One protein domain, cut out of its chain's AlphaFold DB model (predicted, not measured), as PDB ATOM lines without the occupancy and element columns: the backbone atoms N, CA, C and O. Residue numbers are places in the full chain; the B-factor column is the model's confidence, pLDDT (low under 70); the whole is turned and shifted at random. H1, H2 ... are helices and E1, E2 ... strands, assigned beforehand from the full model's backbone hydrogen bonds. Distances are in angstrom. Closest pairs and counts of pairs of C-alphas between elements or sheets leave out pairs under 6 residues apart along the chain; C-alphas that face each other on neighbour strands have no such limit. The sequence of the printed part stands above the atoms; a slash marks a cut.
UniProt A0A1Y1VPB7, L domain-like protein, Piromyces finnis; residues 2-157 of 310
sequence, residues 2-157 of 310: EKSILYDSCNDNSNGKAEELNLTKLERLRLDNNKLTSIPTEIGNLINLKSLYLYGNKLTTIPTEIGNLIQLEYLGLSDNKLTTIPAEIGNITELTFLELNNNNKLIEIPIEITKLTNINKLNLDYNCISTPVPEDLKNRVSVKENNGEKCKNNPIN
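What this domain is: This is residues 2 to 157 of the 310 residues of the protein "L domain-like protein" of Piromyces finnis (UniProt A0A1Y1VPB7). With little regular structure, 44 of 156 printed residues in named elements, the printed part winds in stacked turns as a solenoid: parallel strands E1 to E6 line one side, helices H1 to H4 the other, H5 at the end. Residues 12 to 17 stick out. Strands and helices alternate, E1 to E6 in sheet order; mixed class, compact, radius of gyration of the C-alphas 16.8 A, spans 59 by 33 by 22 A.

Where its parts are: Find C-alpha 28 at (187.938, 163.611, 239.127), where E1, residues 28 to 30, begins. Onward come H1, 41 to 45; E2, 51 to 53; H2, 64 to 68; E3, 74 to 76; H3, 87 to 91; E4, 97 to 99; H4, 111 to 115; E5, 121 to 123; H5, 135 to 140, 8.8 A long; and E6, 142 to 144, ending at (209.110, 171.135, 250.235).

How they stand to each other: Between parallel E1 and E2, N 29 and O 51, 2.9 A, are within hydrogen-bond range. Five strand-helix-strand units, helices between parallel neighbours, have right-handed crossovers. H1 touches H2, closest C-alphas Gly 44 and Glu 65, 4.7 A; H2 touches H3, and H3 H4. H5 only grazes the sheet. O i to N i+4 pairs are within range in H5, 0 of 1 in H1 to H4 each, against 2 of 2 i+3 pairs.

The domain as a whole: The printed part has no cut; links E4 to H4 and E5 to H5 are long. pLDDT is under 70 at 2 to 24 and 148 to 157.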
ATOM      1  N   GLU A   2     188.411 137.331 249.202       23.22
ATOM      2  CA  GLU A   2     187.346 138.131 248.596       23.22
ATOM      3  C   GLU A   2     187.979 139.287 247.820       23.22
ATOM      4  O   GLU A   2     188.882 139.964 248.306       23.22
ATOM      5  N   LYS A   3     187.566 139.425 246.558       24.11
ATOM      6  CA  LYS A   3     187.955 140.530 245.688       24.11
ATOM      7  C   LYS A   3     187.237 141.779 246.200       24.11
ATOM      8  O   LYS A   3     186.011 141.836 246.119       24.11
ATOM      9  N   SER A   4     187.971 142.767 246.702       31.81
ATOM     10  CA  SER A   4     187.410 144.088 247.004       31.81
ATOM     11  C   SER A   4     187.197 144.860 245.698       31.81
ATOM     12  O   SER A   4     187.985 145.725 245.336       31.81
ATOM     13  N   ILE A   5     186.140 144.504 244.970       32.47
ATOM     14  CA  ILE A   5     185.712 145.196 243.751       32.47
ATOM     15  C   ILE A   5     185.066 146.527 244.168       32.47
ATOM     16  O   ILE A   5     184.303 146.581 245.137       32.47
ATOM     17  N   LEU A   6     185.349 147.608 243.438       35.59
ATOM     18  CA  LEU A   6     184.574 148.851 243.510       35.59
ATOM     19  C   LEU A   6     183.147 148.570 243.012       35.59
ATOM     20  O   LEU A   6     182.865 148.655 241.821       35.59
ATOM     21  N   TYR A   7     182.251 148.185 243.921       32.31
ATOM     22  CA  TYR A   7     180.843 147.976 243.599       32.31
ATOM     23  C   TYR A   7     180.088 149.297 243.546       32.31
ATOM     24  O   TYR A   7     180.250 150.169 244.405       32.31
ATOM     25  N   ASP A   8     179.173 149.388 242.582       33.62
ATOM     26  CA  ASP A   8     178.069 150.319 242.698       33.62
ATOM     27  C   ASP A   8     177.125 149.817 243.788       33.62
ATOM     28  O   ASP A   8     176.534 148.747 243.652       33.62
ATOM     29  N   SER A   9     176.938 150.583 244.859       33.06
ATOM     30  CA  SER A   9     175.744 150.389 245.692       33.06
ATOM     31  C   SER A   9     174.527 151.143 245.130       33.06
ATOM     32  O   SER A   9     173.493 151.206 245.790       33.06
ATOM     33  N   CYS A  10     174.632 151.713 243.920       31.08
ATOM     34  CA  CYS A  10     173.605 152.556 243.302       31.08
ATOM     35  C   CYS A  10     172.765 151.888 242.202       31.08
ATOM     36  O   CYS A  10     171.951 152.598 241.608       31.08
ATOM     37  N   ASN A  11     172.872 150.575 241.961       30.95
ATOM     38  CA  ASN A  11     171.945 149.886 241.058       30.95
ATOM     39  C   ASN A  11     170.779 149.272 241.848       30.95
ATOM     40  O   ASN A  11     170.746 148.076 242.124       30.95
ATOM     41  N   ASP A  12     169.807 150.110 242.209       31.72
ATOM     42  CA  ASP A  12     168.488 149.658 242.666       31.72
ATOM     43  C   ASP A  12     167.624 149.327 241.432       31.72
ATOM     44  O   ASP A  12     166.552 149.883 241.214       31.72
ATOM     45  N   ASN A  13     168.135 148.449 240.565       32.56
ATOM     46  CA  ASN A  13     167.298 147.691 239.649       32.56
ATOM     47  C   ASN A  13     167.045 146.356 240.331       32.56
ATOM     48  O   ASN A  13     167.978 145.643 240.701       32.56
ATOM     49  N   SER A  14     165.772 146.015 240.484       36.00
ATOM     50  CA  SER A  14     165.225 144.847 241.180       36.00
ATOM     51  C   SER A  14     165.644 143.474 240.615       36.00
ATOM     52  O   SER A  14     164.931 142.497 240.810       36.00
ATOM     53  N   ASN A  15     166.791 143.374 239.934       33.62
ATOM     54  CA  ASN A  15     167.286 142.200 239.222       33.62
ATOM     55  C   ASN A  15     168.769 141.877 239.511       33.62
ATOM     56  O   ASN A  15     169.450 141.359 238.634       33.62
ATOM     57  N   GLY A  16     169.288 142.157 240.713       32.47
ATOM     58  CA  GLY A  16     170.388 141.393 241.338       32.47
ATOM     59  C   GLY A  16     171.676 141.121 240.536       32.47
ATOM     60  O   GLY A  16     172.386 140.170 240.862       32.47
ATOM     61  N   LYS A  17     172.005 141.909 239.508       30.75
ATOM     62  CA  LYS A  17     173.279 141.824 238.784       30.75
ATOM     63  C   LYS A  17     174.087 143.079 239.076       30.75
ATOM     64  O   LYS A  17     173.691 144.177 238.700       30.75
ATOM     65  N   ALA A  18     175.212 142.901 239.764       37.12
ATOM     66  CA  ALA A  18     176.249 143.916 239.847       37.12
ATOM     67  C   ALA A  18     176.807 144.126 238.433       37.12
ATOM     68  O   ALA A  18     177.542 143.286 237.919       37.12
ATOM     69  N   GLU A  19     176.386 145.199 237.774       37.81
ATOM     70  CA  GLU A  19     177.025 145.663 236.548       37.81
ATOM     71  C   GLU A  19     178.294 146.424 236.947       37.81
ATOM     72  O   GLU A  19     178.261 147.275 237.838       37.81
ATOM     73  N   GLU A  20     179.429 146.075 236.335       41.44
ATOM     74  CA  GLU A  20     180.682 146.805 236.516       41.44
ATOM     75  C   GLU A  20     180.460 148.270 236.134       41.44
ATOM     76  O   GLU A  20     180.084 148.603 235.009       41.44
ATOM     77  N   LEU A  21     180.688 149.154 237.100       45.47
ATOM     78  CA  LEU A  21     180.656 150.593 236.911       45.47
ATOM     79  C   LEU A  21     181.678 150.973 235.832       45.47
ATOM     80  O   LEU A  21     182.881 151.030 236.089       45.47
ATOM     81  N   ASN A  22     181.206 151.255 234.615       48.34
ATOM     82  CA  ASN A  22     182.041 151.771 233.534       48.34
ATOM     83  C   ASN A  22     182.380 153.251 233.800       48.34
ATOM     84  O   ASN A  22     181.877 154.171 233.153       48.34
ATOM     85  N   LEU A  23     183.238 153.474 234.797       58.69
ATOM     86  CA  LEU A  23     183.744 154.778 235.233       58.69
ATOM     87  C   LEU A  23     184.883 155.290 234.349       58.69
ATOM     88  O   LEU A  23     185.594 156.215 234.736       58.69
ATOM     89  N   THR A  24     185.049 154.736 233.147       59.69
ATOM     90  CA  THR A  24     186.115 155.145 232.227       59.69
ATOM     91  C   THR A  24     186.054 156.630 231.896       59.69
ATOM     92  O   THR A  24     187.086 157.193 231.588       59.69
ATOM     93  N   LYS A  25     184.907 157.310 232.013       70.94
ATOM     94  CA  LYS A  25     184.788 158.764 231.778       70.94
ATOM     95  C   LYS A  25     185.097 159.643 232.999       70.94
ATOM     96  O   LYS A  25     184.971 160.863 232.911       70.94
ATOM     97  N   LEU A  26     185.407 159.060 234.155       75.19
ATOM     98  CA  LEU A  26     185.602 159.821 235.385       75.19
ATOM     99  C   LEU A  26     186.937 160.574 235.345       75.19
ATOM    100  O   LEU A  26     187.993 159.957 235.358       75.19
ATOM    101  N   GLU A  27     186.877 161.907 235.360       80.69
ATOM    102  CA  GLU A  27     188.078 162.757 235.367       80.69
ATOM    103  C   GLU A  27     188.516 163.190 236.770       80.69
ATOM    104  O   GLU A  27     189.671 163.543 236.984       80.69
ATOM    105  N   ARG A  28     187.613 163.199 237.755       80.06
ATOM    106  CA  ARG A  28     187.938 163.611 239.127       80.06
ATOM    107  C   ARG A  28     187.318 162.661 240.133       80.06
ATOM    108  O   ARG A  28     186.116 162.410 240.079       80.06
ATOM    109  N   LEU A  29     188.126 162.188 241.073       80.12
ATOM    110  CA  LEU A  29     187.709 161.281 242.133       80.12
ATOM    111  C   LEU A  29     188.154 161.838 243.482       80.12
ATOM    112  O   LEU A  29     189.341 162.053 243.730       80.12
ATOM    113  N   ARG A  30     187.174 162.071 244.356       78.31
ATOM    114  CA  ARG A  30     187.384 162.541 245.723       78.31
ATOM    115  C   ARG A  30     187.046 161.443 246.712       78.31
ATOM    116  O   ARG A  30     185.902 161.012 246.787       78.31
ATOM    117  N   LEU A  31     188.057 161.012 247.450       77.38
ATOM    118  CA  LEU A  31     187.991 160.011 248.511       77.38
ATOM    119  C   LEU A  31     188.645 160.537 249.802       77.38
ATOM    120  O   LEU A  31     188.888 159.772 250.738       77.38
ATOM    121  N   ASP A  32     188.934 161.838 249.859       76.88
ATOM    122  CA  ASP A  32     189.571 162.512 250.981       76.88
ATOM    123  C   ASP A  32     188.729 162.483 252.270       76.88
ATOM    124  O   ASP A  32     187.505 162.376 252.228       76.88
ATOM    125  N   ASN A  33     189.398 162.577 253.423       78.06
ATOM    126  CA  ASN A  33     188.801 162.646 254.763       78.06
ATOM    127  C   ASN A  33     187.912 161.450 255.138       78.06
ATOM    128  O   ASN A  33     186.883 161.594 255.804       78.06
ATOM    129  N   ASN A  34     188.322 160.248 254.732       72.12
ATOM    130  CA  ASN A  34     187.651 158.998 255.070       72.12
ATOM    131  C   ASN A  34     188.506 158.143 256.025       72.12
ATOM    132  O   ASN A  34     189.468 158.588 256.649       72.12
ATOM    133  N   LYS A  35     188.113 156.880 256.213       79.00
ATOM    134  CA  LYS A  35     188.844 155.902 257.039       79.00
ATOM    135  C   LYS A  35     189.488 154.807 256.187       79.00
ATOM    136  O   LYS A  35     189.689 153.706 256.696       79.00
ATOM    137  N   LEU A  36     189.783 155.093 254.916       75.69
ATOM    138  CA  LEU A  36     190.315 154.100 253.985       75.69
ATOM    139  C   LEU A  36     191.676 153.602 254.463       75.69
ATOM    140  O   LEU A  36     192.559 154.399 254.777       75.69
ATOM    141  N   THR A  37     191.834 152.283 254.528       78.69
ATOM    142  CA  THR A  37     193.098 151.619 254.884       78.69
ATOM    143  C   THR A  37     193.855 151.112 253.661       78.69
ATOM    144  O   THR A  37     195.056 150.882 253.740       78.69
ATOM    145  N   SER A  38     193.164 150.959 252.532       76.44
ATOM    146  CA  SER A  38     193.706 150.483 251.263       76.44
ATOM    147  C   SER A  38     192.937 151.091 250.092       76.44
ATOM    148  O   SER A  38     191.785 151.502 250.246       76.44
ATOM    149  N   ILE A  39     193.578 151.106 248.924       79.75
ATOM    150  CA  ILE A  39     192.957 151.415 247.634       79.75
ATOM    151  C   ILE A  39     192.997 150.141 246.781       79.75
ATOM    152  O   ILE A  39     194.057 149.515 246.715       79.75
ATOM    153  N   PRO A  40     191.868 149.727 246.182       77.00
ATOM    154  CA  PRO A  40     191.810 148.541 245.330       77.00
ATOM    155  C   PRO A  40     192.614 148.744 244.037       77.00
ATOM    156  O   PRO A  40     192.775 149.875 243.574       77.00
ATOM    157  N   THR A  41     193.116 147.660 243.444       78.44
ATOM    158  CA  THR A  41     193.946 147.714 242.224       78.44
ATOM    159  C   THR A  41     193.147 148.194 241.011       78.44
ATOM    160  O   THR A  41     193.695 148.826 240.109       78.44
ATOM    161  N   GLU A  42     191.827 148.012 241.042       80.88
ATOM    162  CA  GLU A  42     190.861 148.494 240.056       80.88
ATOM    163  C   GLU A  42     190.866 150.023 239.895       80.88
ATOM    164  O   GLU A  42     190.349 150.523 238.895       80.88
ATOM    165  N   ILE A  43     191.494 150.780 240.810       81.75
ATOM    166  CA  ILE A  43     191.754 152.213 240.600       81.75
ATOM    167  C   ILE A  43     192.469 152.461 239.266       81.75
ATOM    168  O   ILE A  43     192.158 153.441 238.595       81.75
ATOM    169  N   GLY A  44     193.347 151.546 238.837       83.56
ATOM    170  CA  GLY A  44     194.081 151.650 237.576       83.56
ATOM    171  C   GLY A  44     193.210 151.569 236.319       83.56
ATOM    172  O   GLY A  44     193.698 151.873 235.235       83.56
ATOM    173  N   ASN A  45     191.928 151.205 236.442       81.75
ATOM    174  CA  ASN A  45     190.983 151.194 235.322       81.75
ATOM    175  C   ASN A  45     190.417 152.594 235.014       81.75
ATOM    176  O   ASN A  45     189.813 152.797 233.959       81.75
ATOM    177  N   LEU A  46     190.605 153.573 235.906       83.12
ATOM    178  CA  LEU A  46     190.123 154.948 235.737       83.12
ATOM    179  C   LEU A  46     191.064 155.768 234.840       83.12
ATOM    180  O   LEU A  46     191.541 156.831 235.220       83.12
ATOM    181  N   ILE A  47     191.344 155.280 233.633       85.50
ATOM    182  CA  ILE A  47     192.405 155.795 232.748       85.50
ATOM    183  C   ILE A  47     192.261 157.270 232.324       85.50
ATOM    184  O   ILE A  47     193.242 157.874 231.902       85.50
ATOM    185  N   ASN A  48     191.061 157.855 232.433       81.81
ATOM    186  CA  ASN A  48     190.806 159.271 232.127       81.81
ATOM    187  C   ASN A  48     190.821 160.170 233.378       81.81
ATOM    188  O   ASN A  48     190.420 161.332 233.313       81.81
ATOM    189  N   LEU A  49     191.243 159.644 234.533       85.88
ATOM    190  CA  LEU A  49     191.289 160.397 235.777       85.88
ATOM    191  C   LEU A  49     192.411 161.440 235.733       85.88
ATOM    192  O   LEU A  49     193.575 161.096 235.584       85.88
ATOM    193  N   LYS A  50     192.038 162.705 235.929       86.38
ATOM    194  CA  LYS A  50     192.913 163.886 235.983       86.38
ATOM    195  C   LYS A  50     193.192 164.356 237.403       86.38
ATOM    196  O   LYS A  50     194.234 164.944 237.672       86.38
ATOM    197  N   SER A  51     192.282 164.117 238.347       87.81
ATOM    198  CA  SER A  51     192.496 164.515 239.744       87.81
ATOM    199  C   SER A  51     192.024 163.449 240.722       87.81
ATOM    200  O   SER A  51     190.858 163.048 240.702       87.81
ATOM    201  N   LEU A  52     192.920 163.041 241.619       92.38
ATOM    202  CA  LEU A  52     192.655 162.059 242.663       92.38
ATOM    203  C   LEU A  52     192.977 162.647 244.037       92.38
ATOM    204  O   LEU A  52     194.126 162.965 244.348       92.38
ATOM    205  N   TYR A  53     191.949 162.760 244.874       88.19
ATOM    206  CA  TYR A  53     192.059 163.289 246.230       88.19
ATOM    207  C   TYR A  53     191.892 162.151 247.235       88.19
ATOM    208  O   TYR A  53     190.812 161.574 247.355       88.19
ATOM    209  N   LEU A  54     192.963 161.829 247.954       86.94
ATOM    210  CA  LEU A  54     193.050 160.743 248.937       86.94
ATOM    211  C   LEU A  54     193.534 161.223 250.312       86.94
ATOM    212  O   LEU A  54     193.758 160.401 251.205       86.94
ATOM    213  N   TYR A  55     193.694 162.531 250.504       84.88
ATOM    214  CA  TYR A  55     194.234 163.085 251.740       84.88
ATOM    215  C   TYR A  55     193.331 162.819 252.954       84.88
ATOM    216  O   TYR A  55     192.125 162.638 252.806       84.88
ATOM    217  N   GLY A  56     193.898 162.767 254.160       79.62
ATOM    218  CA  GLY A  56     193.122 162.572 255.393       79.62
ATOM    219  C   GLY A  56     192.524 161.168 255.538       79.62
ATOM    220  O   GLY A  56     191.394 161.019 255.999       79.62
ATOM    221  N   ASN A  57     193.257 160.134 255.120       82.50
ATOM    222  CA  ASN A  57     192.860 158.726 255.232       82.50
ATOM    223  C   ASN A  57     193.821 157.942 256.154       82.50
ATOM    224  O   ASN A  57     194.595 158.504 256.928       82.50
ATOM    225  N   LYS A  58     193.740 156.606 256.148       83.25
ATOM    226  CA  LYS A  58     194.612 155.708 256.929       83.25
ATOM    227  C   LYS A  58     195.453 154.801 256.027       83.25
ATOM    228  O   LYS A  58     195.836 153.715 256.468       83.25
ATOM    229  N   LEU A  59     195.723 155.224 254.792       87.19
ATOM    230  CA  LEU A  59     196.456 154.427 253.812       87.19
ATOM    231  C   LEU A  59     197.891 154.201 254.284       87.19
ATOM    232  O   LEU A  59     198.574 155.146 254.675       87.19
ATOM    233  N   THR A  60     198.347 152.951 254.237       87.31
ATOM    234  CA  THR A  60     199.747 152.584 254.512       87.31
ATOM    235  C   THR A  60     200.562 152.396 253.238       87.31
ATOM    236  O   THR A  60     201.778 152.564 253.248       87.31
ATOM    237  N   THR A  61     199.888 152.074 252.136       88.50
ATOM    238  CA  THR A  61     200.454 151.906 250.798       88.50
ATOM    239  C   THR A  61     199.444 152.385 249.754       88.50
ATOM    240  O   THR A  61     198.264 152.580 250.060       88.50
ATOM    241  N   ILE A  62     199.909 152.554 248.518       92.88
ATOM    242  CA  ILE A  62     199.063 152.699 247.329       92.88
ATOM    243  C   ILE A  62     199.412 151.574 246.336       92.88
ATOM    244  O   ILE A  62     200.570 151.142 246.317       92.88
ATOM    245  N   PRO A  63     198.442 151.059 245.561       86.88
ATOM    246  CA  PRO A  63     198.675 149.984 244.599       86.88
ATOM    247  C   PRO A  63     199.576 150.446 243.446       86.88
ATOM    248  O   PRO A  63     199.585 151.625 243.087       86.88
ATOM    249  N   THR A  64     200.311 149.513 242.842       94.00
ATOM    250  CA  THR A  64     201.182 149.773 241.677       94.00
ATOM    251  C   THR A  64     200.397 150.264 240.459       94.00
ATOM    252  O   THR A  64     200.888 151.057 239.661       94.00
ATOM    253  N   GLU A  65     199.131 149.870 240.371       94.00
ATOM    254  CA  GLU A  65     198.161 150.215 239.335       94.00
ATOM    255  C   GLU A  65     197.836 151.713 239.295       94.00
ATOM    256  O   GLU A  65     197.267 152.184 238.313       94.00
ATOM    257  N   ILE A  66     198.253 152.491 240.304       95.25
ATOM    258  CA  ILE A  66     198.224 153.957 240.231       95.25
ATOM    259  C   ILE A  66     198.996 154.478 239.007       95.25
ATOM    260  O   ILE A  66     198.601 155.481 238.419       95.25
ATOM    261  N   GLY A  67     200.043 153.765 238.574       95.94
ATOM    262  CA  GLY A  67     200.820 154.115 237.386       95.94
ATOM    263  C   GLY A  67     200.066 153.965 236.062       95.94
ATOM    264  O   GLY A  67     200.574 154.417 235.040       95.94
ATOM    265  N   ASN A  68     198.870 153.365 236.059       95.19
ATOM    266  CA  ASN A  68     198.019 153.286 234.866       95.19
ATOM    267  C   ASN A  68     197.246 154.590 234.612       95.19
ATOM    268  O   ASN A  68     196.695 154.778 233.527       95.19
ATOM    269  N   LEU A  69     197.191 155.494 235.597       95.44
ATOM    270  CA  LEU A  69     196.469 156.763 235.516       95.44
ATOM    271  C   LEU A  69     197.276 157.814 234.747       95.44
ATOM    272  O   LEU A  69     197.598 158.869 235.275       95.44
ATOM    273  N   ILE A  70     197.627 157.526 233.495       95.06
ATOM    274  CA  ILE A  70     198.577 158.327 232.704       95.06
ATOM    275  C   ILE A  70     198.127 159.776 232.443       95.06
ATOM    276  O   ILE A  70     198.964 160.611 232.126       95.06
ATOM    277  N   GLN A  71     196.830 160.080 232.587       94.69
ATOM    278  CA  GLN A  71     196.269 161.433 232.454       94.69
ATOM    279  C   GLN A  71     196.182 162.195 233.788       94.69
ATOM    280  O   GLN A  71     195.614 163.285 233.832       94.69
ATOM    281  N   LEU A  72     196.671 161.624 234.891       97.50
ATOM    282  CA  LEU A  72     196.504 162.212 236.214       97.50
ATOM    283  C   LEU A  72     197.416 163.428 236.390       97.50
ATOM    284  O   LEU A  72     198.634 163.310 236.383       97.50
ATOM    285  N   GLU A  73     196.804 164.585 236.622       97.00
ATOM    286  CA  GLU A  73     197.476 165.873 236.808       97.00
ATOM    287  C   GLU A  73     197.680 166.200 238.297       97.00
ATOM    288  O   GLU A  73     198.681 166.808 238.674       97.00
ATOM    289  N   TYR A  74     196.749 165.782 239.163       97.38
ATOM    290  CA  TYR A  74     196.795 166.033 240.606       97.38
ATOM    291  C   TYR A  74     196.627 164.740 241.410       97.38
ATOM    292  O   TYR A  74     195.629 164.027 241.251       97.38
ATOM    293  N   LEU A  75     197.553 164.498 242.343       98.31
ATOM    294  CA  LEU A  75     197.485 163.407 243.314       98.31
ATOM    295  C   LEU A  75     197.717 163.926 244.739       98.31
ATOM    296  O   LEU A  75     198.839 164.250 245.133       98.31
ATOM    297  N   GLY A  76     196.640 163.966 245.526       97.19
ATOM    298  CA  GLY A  76     196.675 164.379 246.929       97.19
ATOM    299  C   GLY A  76     196.678 163.182 247.872       97.19
ATOM    300  O   GLY A  76     195.652 162.526 248.025       97.19
ATOM    301  N   LEU A  77     197.801 162.913 248.532       97.62
ATOM    302  CA  LEU A  77     198.022 161.791 249.457       97.62
ATOM    303  C   LEU A  77     198.408 162.253 250.872       97.62
ATOM    304  O   LEU A  77     198.831 161.444 251.703       97.62
ATOM    305  N   SER A  78     198.259 163.543 251.160       96.38
ATOM    306  CA  SER A  78     198.603 164.132 252.448       96.38
ATOM    307  C   SER A  78     197.826 163.515 253.613       96.38
ATOM    308  O   SER A  78     196.754 162.945 253.426       96.38
ATOM    309  N   ASP A  79     198.344 163.626 254.834       93.75
ATOM    310  CA  ASP A  79     197.633 163.198 256.053       93.75
ATOM    311  C   ASP A  79     197.171 161.725 255.997       93.75
ATOM    312  O   ASP A  79     196.033 161.380 256.323       93.75
ATOM    313  N   ASN A  80     198.068 160.848 255.547       92.94
ATOM    314  CA  ASN A  80     197.904 159.396 255.547       92.94
ATOM    315  C   ASN A  80     198.960 158.738 256.461       92.94
ATOM    316  O   ASN A  80     199.509 159.368 257.367       92.94
ATOM    317  N   LYS A  81     199.207 157.434 256.300       92.44
ATOM    318  CA  LYS A  81     200.220 156.668 257.047       92.44
ATOM    319  C   LYS A  81     201.181 155.944 256.102       92.44
ATOM    320  O   LYS A  81     201.647 154.852 256.440       92.44
ATOM    321  N   LEU A  82     201.416 156.513 254.918       94.50
ATOM    322  CA  LEU A  82     202.185 155.871 253.860       94.50
ATOM    323  C   LEU A  82     203.604 155.578 254.337       94.50
ATOM    324  O   LEU A  82     204.278 156.448 254.885       94.50
ATOM    325  N   THR A  83     204.047 154.343 254.126       87.81
ATOM    326  CA  THR A  83     205.427 153.921 254.410       87.81
ATOM    327  C   THR A  83     206.300 153.942 253.162       87.81
ATOM    328  O   THR A  83     207.515 154.061 253.267       87.81
ATOM    329  N   THR A  84     205.683 153.810 251.986       87.56
ATOM    330  CA  THR A  84     206.351 153.690 250.685       87.56
ATOM    331  C   THR A  84     205.474 154.265 249.578       87.56
ATOM    332  O   THR A  84     204.246 154.217 249.682       87.56
ATOM    333  N   ILE A  85     206.100 154.698 248.483       95.38
ATOM    334  CA  ILE A  85     205.437 155.033 247.217       95.38
ATOM    335  C   ILE A  85     205.932 154.059 246.134       95.38
ATOM    336  O   ILE A  85     207.140 153.830 246.056       95.38
ATOM    337  N   PRO A  86     205.039 153.447 245.330       92.94
ATOM    338  CA  PRO A  86     205.424 152.550 244.245       92.94
ATOM    339  C   PRO A  86     206.238 153.282 243.172       92.94
ATOM    340  O   PRO A  86     205.990 154.452 242.883       92.94
ATOM    341  N   ALA A  87     207.184 152.576 242.551       91.19
ATOM    342  CA  ALA A  87     208.018 153.100 241.464       91.19
ATOM    343  C   ALA A  87     207.185 153.529 240.242       91.19
ATOM    344  O   ALA A  87     207.558 154.438 239.499       91.19
ATOM    345  N   GLU A  88     206.021 152.908 240.075       97.38
ATOM    346  CA  GLU A  88     205.025 153.161 239.042       97.38
ATOM    347  C   GLU A  88     204.454 154.584 239.097       97.38
ATOM    348  O   GLU A  88     203.882 155.034 238.106       97.38
ATOM    349  N   ILE A  89     204.670 155.339 240.186       96.75
ATOM    350  CA  ILE A  89     204.382 156.780 240.209       96.75
ATOM    351  C   ILE A  89     205.076 157.508 239.050       96.75
ATOM    352  O   ILE A  89     204.495 158.417 238.472       96.75
ATOM    353  N   GLY A  90     206.273 157.061 238.651       94.75
ATOM    354  CA  GLY A  90     207.025 157.637 237.536       94.75
ATOM    355  C   GLY A  90     206.402 157.408 236.154       94.75
ATOM    356  O   GLY A  90     206.923 157.940 235.179       94.75
ATOM    357  N   ASN A  91     205.320 156.629 236.047       97.50
ATOM    358  CA  ASN A  91     204.574 156.451 234.797       97.50
ATOM    359  C   ASN A  91     203.524 157.554 234.576       97.50
ATOM    360  O   ASN A  91     203.017 157.699 233.467       97.50
ATOM    361  N   ILE A  92     203.192 158.330 235.613       97.75
ATOM    362  CA  ILE A  92     202.164 159.374 235.568       97.75
ATOM    363  C   ILE A  92     202.778 160.679 235.043       97.75
ATOM    364  O   ILE A  92     202.957 161.647 235.777       97.75
ATOM    365  N   THR A  93     203.177 160.702 233.773       94.00
ATOM    366  CA  THR A  93     203.982 161.802 233.211       94.00
ATOM    367  C   THR A  93     203.259 163.150 233.172       94.00
ATOM    368  O   THR A  93     203.926 164.181 233.182       94.00
ATOM    369  N   GLU A  94     201.924 163.158 233.188       97.38
ATOM    370  CA  GLU A  94     201.094 164.374 233.247       97.38
ATOM    371  C   GLU A  94     200.954 164.968 234.659       97.38
ATOM    372  O   GLU A  94     200.334 166.017 234.831       97.38
ATOM    373  N   LEU A  95     201.543 164.341 235.685       97.94
ATOM    374  CA  LEU A  95     201.391 164.796 237.064       97.94
ATOM    375  C   LEU A  95     202.065 166.155 237.275       97.94
ATOM    376  O   LEU A  95     203.284 166.281 237.173       97.94
ATOM    377  N   THR A  96     201.270 167.156 237.644       97.25
ATOM    378  CA  THR A  96     201.719 168.528 237.925       97.25
ATOM    379  C   THR A  96     201.827 168.802 239.425       97.25
ATOM    380  O   THR A  96     202.693 169.571 239.858       97.25
ATOM    381  N   PHE A  97     200.994 168.140 240.235       97.62
ATOM    382  CA  PHE A  97     200.949 168.298 241.688       97.62
ATOM    383  C   PHE A  97     200.954 166.945 242.399       97.62
ATOM    384  O   PHE A  97     200.031 166.141 242.235       97.62
ATOM    385  N   LEU A  98     201.957 166.738 243.254       97.81
ATOM    386  CA  LEU A  98     202.042 165.584 244.147       97.81
ATOM    387  C   LEU A  98     202.166 166.045 245.599       97.81
ATOM    388  O   LEU A  98     203.172 166.640 246.001       97.81
ATOM    389  N   GLU A  99     201.143 165.758 246.401       97.56
ATOM    390  CA  GLU A  99     201.112 166.123 247.818       97.56
ATOM    391  C   GLU A  99     201.229 164.868 248.688       97.56
ATOM    392  O   GLU A  99     200.331 164.034 248.725       97.56
ATOM    393  N   LEU A 100     202.362 164.724 249.373       96.56
ATOM    394  CA  LEU A 100     202.726 163.572 250.207       96.56
ATOM    395  C   LEU A 100     202.965 163.965 251.669       96.56
ATOM    396  O   LEU A 100     203.427 163.146 252.467       96.56
ATOM    397  N   ASN A 101     202.672 165.208 252.043       95.25
ATOM    398  CA  ASN A 101     202.978 165.726 253.368       95.25
ATOM    399  C   ASN A 101     202.203 165.022 254.495       95.25
ATOM    400  O   ASN A 101     201.136 164.452 254.277       95.25
ATOM    401  N   ASN A 102     202.718 165.087 255.722       93.88
ATOM    402  CA  ASN A 102     202.090 164.525 256.928       93.88
ATOM    403  C   ASN A 102     201.863 162.999 256.912       93.88
ATOM    404  O   ASN A 102     201.002 162.503 257.642       93.88
ATOM    405  N   ASN A 103     202.632 162.217 256.144       92.00
ATOM    406  CA  ASN A 103     202.530 160.754 256.209       92.00
ATOM    407  C   ASN A 103     203.298 160.145 257.395       92.00
ATOM    408  O   ASN A 103     203.024 159.001 257.767       92.00
ATOM    409  N   ASN A 104     204.206 160.902 258.035       81.94
ATOM    410  CA  ASN A 104     204.924 160.596 259.292       81.94
ATOM    411  C   ASN A 104     205.707 159.260 259.358       81.94
ATOM    412  O   ASN A 104     206.370 158.994 260.355       81.94
ATOM    413  N   LYS A 105     205.605 158.398 258.344       84.44
ATOM    414  CA  LYS A 105     206.263 157.085 258.244       84.44
ATOM    415  C   LYS A 105     206.928 156.862 256.888       84.44
ATOM    416  O   LYS A 105     207.561 155.828 256.699       84.44
ATOM    417  N   LEU A 106     206.773 157.800 255.958       87.69
ATOM    418  CA  LEU A 106     207.413 157.738 254.656       87.69
ATOM    419  C   LEU A 106     208.896 158.065 254.838       87.69
ATOM    420  O   LEU A 106     209.224 159.150 255.324       87.69
ATOM    421  N   ILE A 107     209.760 157.109 254.492       83.81
ATOM    422  CA  ILE A 107     211.215 157.183 254.711       83.81
ATOM    423  C   ILE A 107     212.017 157.466 253.441       83.81
ATOM    424  O   ILE A 107     213.142 157.955 253.511       83.81
ATOM    425  N   GLU A 108     211.443 157.170 252.281       84.81
ATOM    426  CA  GLU A 108     212.076 157.356 250.983       84.81
ATOM    427  C   GLU A 108     211.017 157.623 249.914       84.81
ATOM    428  O   GLU A 108     209.843 157.265 250.069       84.81
ATOM    429  N   ILE A 109     211.453 158.236 248.819       88.75
ATOM    430  CA  ILE A 109     210.689 158.344 247.577       88.75
ATOM    431  C   ILE A 109     211.408 157.547 246.481       88.75
ATOM    432  O   ILE A 109     212.641 157.533 246.452       88.75
ATOM    433  N   PRO A 110     210.677 156.871 245.581       89.56
ATOM    434  CA  PRO A 110     211.284 156.115 244.490       89.56
ATOM    435  C   PRO A 110     212.045 157.046 243.540       89.56
ATOM    436  O   PRO A 110     211.571 158.136 243.221       89.56
ATOM    437  N   ILE A 111     213.200 156.600 243.037       85.44
ATOM    438  CA  ILE A 111     214.017 157.369 242.081       85.44
ATOM    439  C   ILE A 111     213.248 157.664 240.788       85.44
ATOM    440  O   ILE A 111     213.486 158.673 240.127       85.44
ATOM    441  N   GLU A 112     212.272 156.823 240.455       92.25
ATOM    442  CA  GLU A 112     211.379 156.962 239.312       92.25
ATOM    443  C   GLU A 112     210.550 158.256 239.333       92.25
ATOM    444  O   GLU A 112     210.077 158.665 238.278       92.25
ATOM    445  N   ILE A 113     210.442 158.954 240.472       91.12
ATOM    446  CA  ILE A 113     209.833 160.293 240.543       91.12
ATOM    447  C   ILE A 113     210.532 161.316 239.624       91.12
ATOM    448  O   ILE A 113     209.912 162.275 239.179       91.12
ATOM    449  N   THR A 114     211.803 161.088 239.280       89.38
ATOM    450  CA  THR A 114     212.568 161.903 238.312       89.38
ATOM    451  C   THR A 114     212.022 161.828 236.884       89.38
ATOM    452  O   THR A 114     212.330 162.688 236.061       89.38
ATOM    453  N   LYS A 115     211.182 160.830 236.577       93.81
ATOM    454  CA  LYS A 115     210.494 160.706 235.284       93.81
ATOM    455  C   LYS A 115     209.310 161.664 235.141       93.81
ATOM    456  O   LYS A 115     208.804 161.823 234.035       93.81
ATOM    457  N   LEU A 116     208.859 162.285 236.232       94.75
ATOM    458  CA  LEU A 116     207.740 163.225 236.228       94.75
ATOM    459  C   LEU A 116     208.180 164.562 235.630       94.75
ATOM    460  O   LEU A 116     208.532 165.498 236.341       94.75
ATOM    461  N   THR A 117     208.198 164.658 234.304       90.81
ATOM    462  CA  THR A 117     208.726 165.840 233.611       90.81
ATOM    463  C   THR A 117     207.854 167.083 233.759       90.81
ATOM    464  O   THR A 117     208.395 168.181 233.664       90.81
ATOM    465  N   ASN A 118     206.549 166.913 234.006       94.44
ATOM    466  CA  ASN A 118     205.563 167.995 234.114       94.44
ATOM    467  C   ASN A 118     205.272 168.429 235.564       94.44
ATOM    468  O   ASN A 118     204.409 169.280 235.793       94.44
ATOM    469  N   ILE A 119     205.964 167.856 236.555       95.25
ATOM    470  CA  ILE A 119     205.695 168.167 237.959       95.25
ATOM    471  C   ILE A 119     206.161 169.583 238.302       95.25
ATOM    472  O   ILE A 119     207.311 169.952 238.095       95.25
ATOM    473  N   ASN A 120     205.257 170.375 238.872       93.44
ATOM    474  CA  ASN A 120     205.522 171.757 239.272       93.44
ATOM    475  C   ASN A 120     205.711 171.881 240.785       93.44
ATOM    476  O   ASN A 120     206.498 172.701 241.268       93.44
ATOM    477  N   LYS A 121     204.991 171.055 241.552       94.25
ATOM    478  CA  LYS A 121     205.015 171.077 243.015       94.25
ATOM    479  C   LYS A 121     205.053 169.665 243.580       94.25
ATOM    480  O   LYS A 121     204.169 168.850 243.311       94.25
ATOM    481  N   LEU A 122     206.037 169.439 244.443       95.94
ATOM    482  CA  LEU A 122     206.191 168.231 245.240       95.94
ATOM    483  C   LEU A 122     206.238 168.615 246.719       95.94
ATOM    484  O   LEU A 122     207.156 169.305 247.162       95.94
ATOM    485  N   ASN A 123     205.249 168.177 247.496       95.00
ATOM    486  CA  ASN A 123     205.213 168.450 248.931       95.00
ATOM    487  C   ASN A 123     205.502 167.186 249.748       95.00
ATOM    488  O   ASN A 123     204.671 166.282 249.794       95.00
ATOM    489  N   LEU A 124     206.653 167.153 250.415       93.31
ATOM    490  CA  LEU A 124     207.135 166.070 251.275       93.31
ATOM    491  C   LEU A 124     207.224 166.484 252.752       93.31
ATOM    492  O   LEU A 124     207.731 165.700 253.554       93.31
ATOM    493  N   ASP A 125     206.730 167.664 253.133       92.69
ATOM    494  CA  ASP A 125     206.786 168.143 254.518       92.69
ATOM    495  C   ASP A 125     206.163 167.146 255.511       92.69
ATOM    496  O   ASP A 125     205.212 166.427 255.209       92.69
ATOM    497  N   TYR A 126     206.658 167.123 256.742       89.25
ATOM    498  CA  TYR A 126     206.166 166.270 257.824       89.25
ATOM    499  C   TYR A 126     206.162 164.769 257.474       89.25
ATOM    500  O   TYR A 126     205.254 164.008 257.825       89.25
ATOM    501  N   ASN A 127     207.220 164.340 256.790       88.12
ATOM    502  CA  ASN A 127     207.603 162.940 256.615       88.12
ATOM    503  C   ASN A 127     208.888 162.628 257.384       88.12
ATOM    504  O   ASN A 127     209.371 163.477 258.131       88.12
ATOM    505  N   CYS A 128     209.408 161.409 257.226       86.31
ATOM    506  CA  CYS A 128     210.679 160.969 257.798       86.31
ATOM    507  C   CYS A 128     211.677 160.595 256.696       86.31
ATOM    508  O   CYS A 128     212.372 159.585 256.816       86.31
ATOM    509  N   ILE A 129     211.714 161.379 255.615       84.69
ATOM    510  CA  ILE A 129     212.539 161.107 254.441       84.69
ATOM    511  C   ILE A 129     214.015 161.150 254.849       84.69
ATOM    512  O   ILE A 129     214.534 162.202 255.217       84.69
ATOM    513  N   SER A 130     214.687 160.002 254.814       77.75
ATOM    514  CA  SER A 130     216.113 159.885 255.145       77.75
ATOM    515  C   SER A 130     217.010 159.935 253.910       77.75
ATOM    516  O   SER A 130     218.195 160.236 254.015       77.75
ATOM    517  N   THR A 131     216.459 159.623 252.738       74.56
ATOM    518  CA  THR A 131     217.171 159.706 251.460       74.56
ATOM    519  C   THR A 131     217.009 161.101 250.861       74.56
ATOM    520  O   THR A 131     215.871 161.552 250.741       74.56
ATOM    521  N   PRO A 132     218.084 161.776 250.426       73.75
ATOM    522  CA  PRO A 132     217.948 163.075 249.778       73.75
ATOM    523  C   PRO A 132     217.112 162.958 248.498       73.75
ATOM    524  O   PRO A 132     217.289 162.022 247.712       73.75
ATOM    525  N   VAL A 133     216.210 163.918 248.282       80.50
ATOM    526  CA  VAL A 133     215.493 164.053 247.008       80.50
ATOM    527  C   VAL A 133     216.520 164.299 245.892       80.50
ATOM    528  O   VAL A 133     217.433 165.101 246.103       80.50
ATOM    529  N   PRO A 134     216.408 163.634 244.723       81.50
ATOM    530  CA  PRO A 134     217.360 163.799 243.626       81.50
ATOM    531  C   PRO A 134     217.532 165.264 243.213       81.50
ATOM    532  O   PRO A 134     216.547 165.972 243.005       81.50
ATOM    533  N   GLU A 135     218.782 165.695 243.041       80.81
ATOM    534  CA  GLU A 135     219.128 167.099 242.780       80.81
ATOM    535  C   GLU A 135     218.483 167.648 241.496       80.81
ATOM    536  O   GLU A 135     218.006 168.780 241.473       80.81
ATOM    537  N   ASP A 136     218.378 166.824 240.445       82.69
ATOM    538  CA  ASP A 136     217.670 167.187 239.204       82.69
ATOM    539  C   ASP A 136     216.217 167.610 239.476       82.69
ATOM    540  O   ASP A 136     215.734 168.599 238.929       82.69
ATOM    541  N   LEU A 137     215.535 166.905 240.385       84.62
ATOM    542  CA  LEU A 137     214.153 167.207 240.742       84.62
ATOM    543  C   LEU A 137     214.062 168.487 241.579       84.62
ATOM    544  O   LEU A 137     213.183 169.309 241.334       84.62
ATOM    545  N   LYS A 138     214.983 168.686 242.531       83.75
ATOM    546  CA  LYS A 138     215.039 169.909 243.351       83.75
ATOM    547  C   LYS A 138     215.228 171.165 242.503       83.75
ATOM    548  O   LYS A 138     214.612 172.187 242.786       83.75
ATOM    549  N   ASN A 139     216.035 171.074 241.448       82.69
ATOM    550  CA  ASN A 139     216.339 172.209 240.578       82.69
ATOM    551  C   ASN A 139     215.189 172.584 239.634       82.69
ATOM    552  O   ASN A 139     215.117 173.723 239.176       82.69
ATOM    553  N   ARG A 140     214.302 171.637 239.318       88.50
ATOM    554  CA  ARG A 140     213.231 171.820 238.325       88.50
ATOM    555  C   ARG A 140     211.858 172.073 238.944       88.50
ATOM    556  O   ARG A 140     210.958 172.522 238.241       88.50
ATOM    557  N   VAL A 141     211.685 171.770 240.230       89.69
ATOM    558  CA  VAL A 141     210.374 171.654 240.880       89.69
ATOM    559  C   VAL A 141     210.390 172.382 242.216       89.69
ATOM    560  O   VAL A 141     211.372 172.335 242.952       89.69
ATOM    561  N   SER A 142     209.269 172.997 242.597       88.38
ATOM    562  CA  SER A 142     209.095 173.474 243.973       88.38
ATOM    563  C   SER A 142     208.949 172.284 244.929       88.38
ATOM    564  O   SER A 142     207.847 171.747 245.092       88.38
ATOM    565  N   VAL A 143     210.057 171.868 245.547       88.12
ATOM    566  CA  VAL A 143     210.104 170.793 246.549       88.12
ATOM    567  C   VAL A 143     210.036 171.387 247.956       88.12
ATOM    568  O   VAL A 143     210.817 172.270 248.305       88.12
ATOM    569  N   LYS A 144     209.117 170.885 248.784       84.62
ATOM    570  CA  LYS A 144     209.110 171.135 250.235       84.62
ATOM    571  C   LYS A 144     209.468 169.851 250.967       84.62
ATOM    572  O   LYS A 144     208.794 168.851 250.749       84.62
ATOM    573  N   GLU A 145     210.512 169.860 251.790       81.12
ATOM    574  CA  GLU A 145     211.034 168.656 252.453       81.12
ATOM    575  C   GLU A 145     211.478 168.913 253.903       81.12
ATOM    576  O   GLU A 145     212.631 168.717 254.274       81.12
ATOM    577  N   ASN A 146     210.555 169.338 254.763       82.56
ATOM    578  CA  ASN A 146     210.831 169.467 256.192       82.56
ATOM    579  C   ASN A 146     210.407 168.200 256.934       82.56
ATOM    580  O   ASN A 146     209.214 167.946 257.093       82.56
ATOM    581  N   ASN A 147     211.355 167.396 257.417       77.31
ATOM    582  CA  ASN A 147     211.004 166.231 258.231       77.31
ATOM    583  C   ASN A 147     210.317 166.661 259.536       77.31
ATOM    584  O   ASN A 147     210.757 167.587 260.218       77.31
ATOM    585  N   GLY A 148     209.226 165.982 259.891       63.81
ATOM    586  CA  GLY A 148     208.422 166.345 261.059       63.81
ATOM    587  C   GLY A 148     209.126 166.018 262.378       63.81
ATOM    588  O   GLY A 148     209.921 165.082 262.462       63.81
ATOM    589  N   GLU A 149     208.778 166.723 263.459       65.94
ATOM    590  CA  GLU A 149     209.360 166.480 264.791       65.94
ATOM    591  C   GLU A 149     209.158 165.046 265.294       65.94
ATOM    592  O   GLU A 149     209.980 164.512 266.031       65.94
ATOM    593  N   LYS A 150     208.098 164.374 264.832       61.28
ATOM    594  CA  LYS A 150     207.806 162.967 265.151       61.28
ATOM    595  C   LYS A 150     208.859 161.990 264.620       61.28
ATOM    596  O   LYS A 150     208.926 160.861 265.098       61.28
ATOM    597  N   CYS A 151     209.702 162.421 263.684       63.03
ATOM    598  CA  CYS A 151     210.837 161.651 263.184       63.03
ATOM    599  C   CYS A 151     212.082 161.782 264.075       63.03
ATOM    600  O   CYS A 151     213.022 161.018 263.886       63.03
ATOM    601  N   LYS A 152     212.091 162.705 265.057       52.62
ATOM    602  CA  LYS A 152     213.190 162.901 266.028       52.62
ATOM    603  C   LYS A 152     213.324 161.735 267.025       52.62
ATOM    604  O   LYS A 152     214.400 161.520 267.560       52.62
ATOM    605  N   ASN A 153     212.272 160.925 267.197       46.62
ATOM    606  CA  ASN A 153     212.305 159.677 267.983       46.62
ATOM    607  C   ASN A 153     212.501 158.420 267.112       46.62
ATOM    608  O   ASN A 153     212.355 157.294 267.587       46.62
ATOM    609  N   ASN A 154     212.811 158.608 265.829       38.53
ATOM    610  CA  ASN A 154     213.344 157.573 264.954       38.53
ATOM    611  C   ASN A 154     214.883 157.682 265.045       38.53
ATOM    612  O   ASN A 154     215.369 158.813 264.990       38.53
ATOM    613  N   PRO A 155     215.674 156.595 265.148       34.81
ATOM    614  CA  PRO A 155     217.126 156.656 265.419       34.81
ATOM    615  C   PRO A 155     217.984 157.392 264.372       34.81
ATOM    616  O   PRO A 155     219.206 157.340 264.430       34.81
ATOM    617  N   ILE A 156     217.360 158.019 263.376       42.25
ATOM    618  CA  ILE A 156     217.982 158.568 262.175       42.25
ATOM    619  C   ILE A 156     218.022 160.107 262.204       42.25
ATOM    620  O   ILE A 156     218.810 160.693 261.469       42.25
ATOM    621  N   ASN A 157     217.255 160.794 263.063       36.19
ATOM    622  CA  ASN A 157     217.270 162.263 263.107       36.19
ATOM    623  C   ASN A 157     217.867 162.824 264.405       36.19
ATOM    624  O   ASN A 157     217.187 163.486 265.183       36.19
TER     625      ASN A 157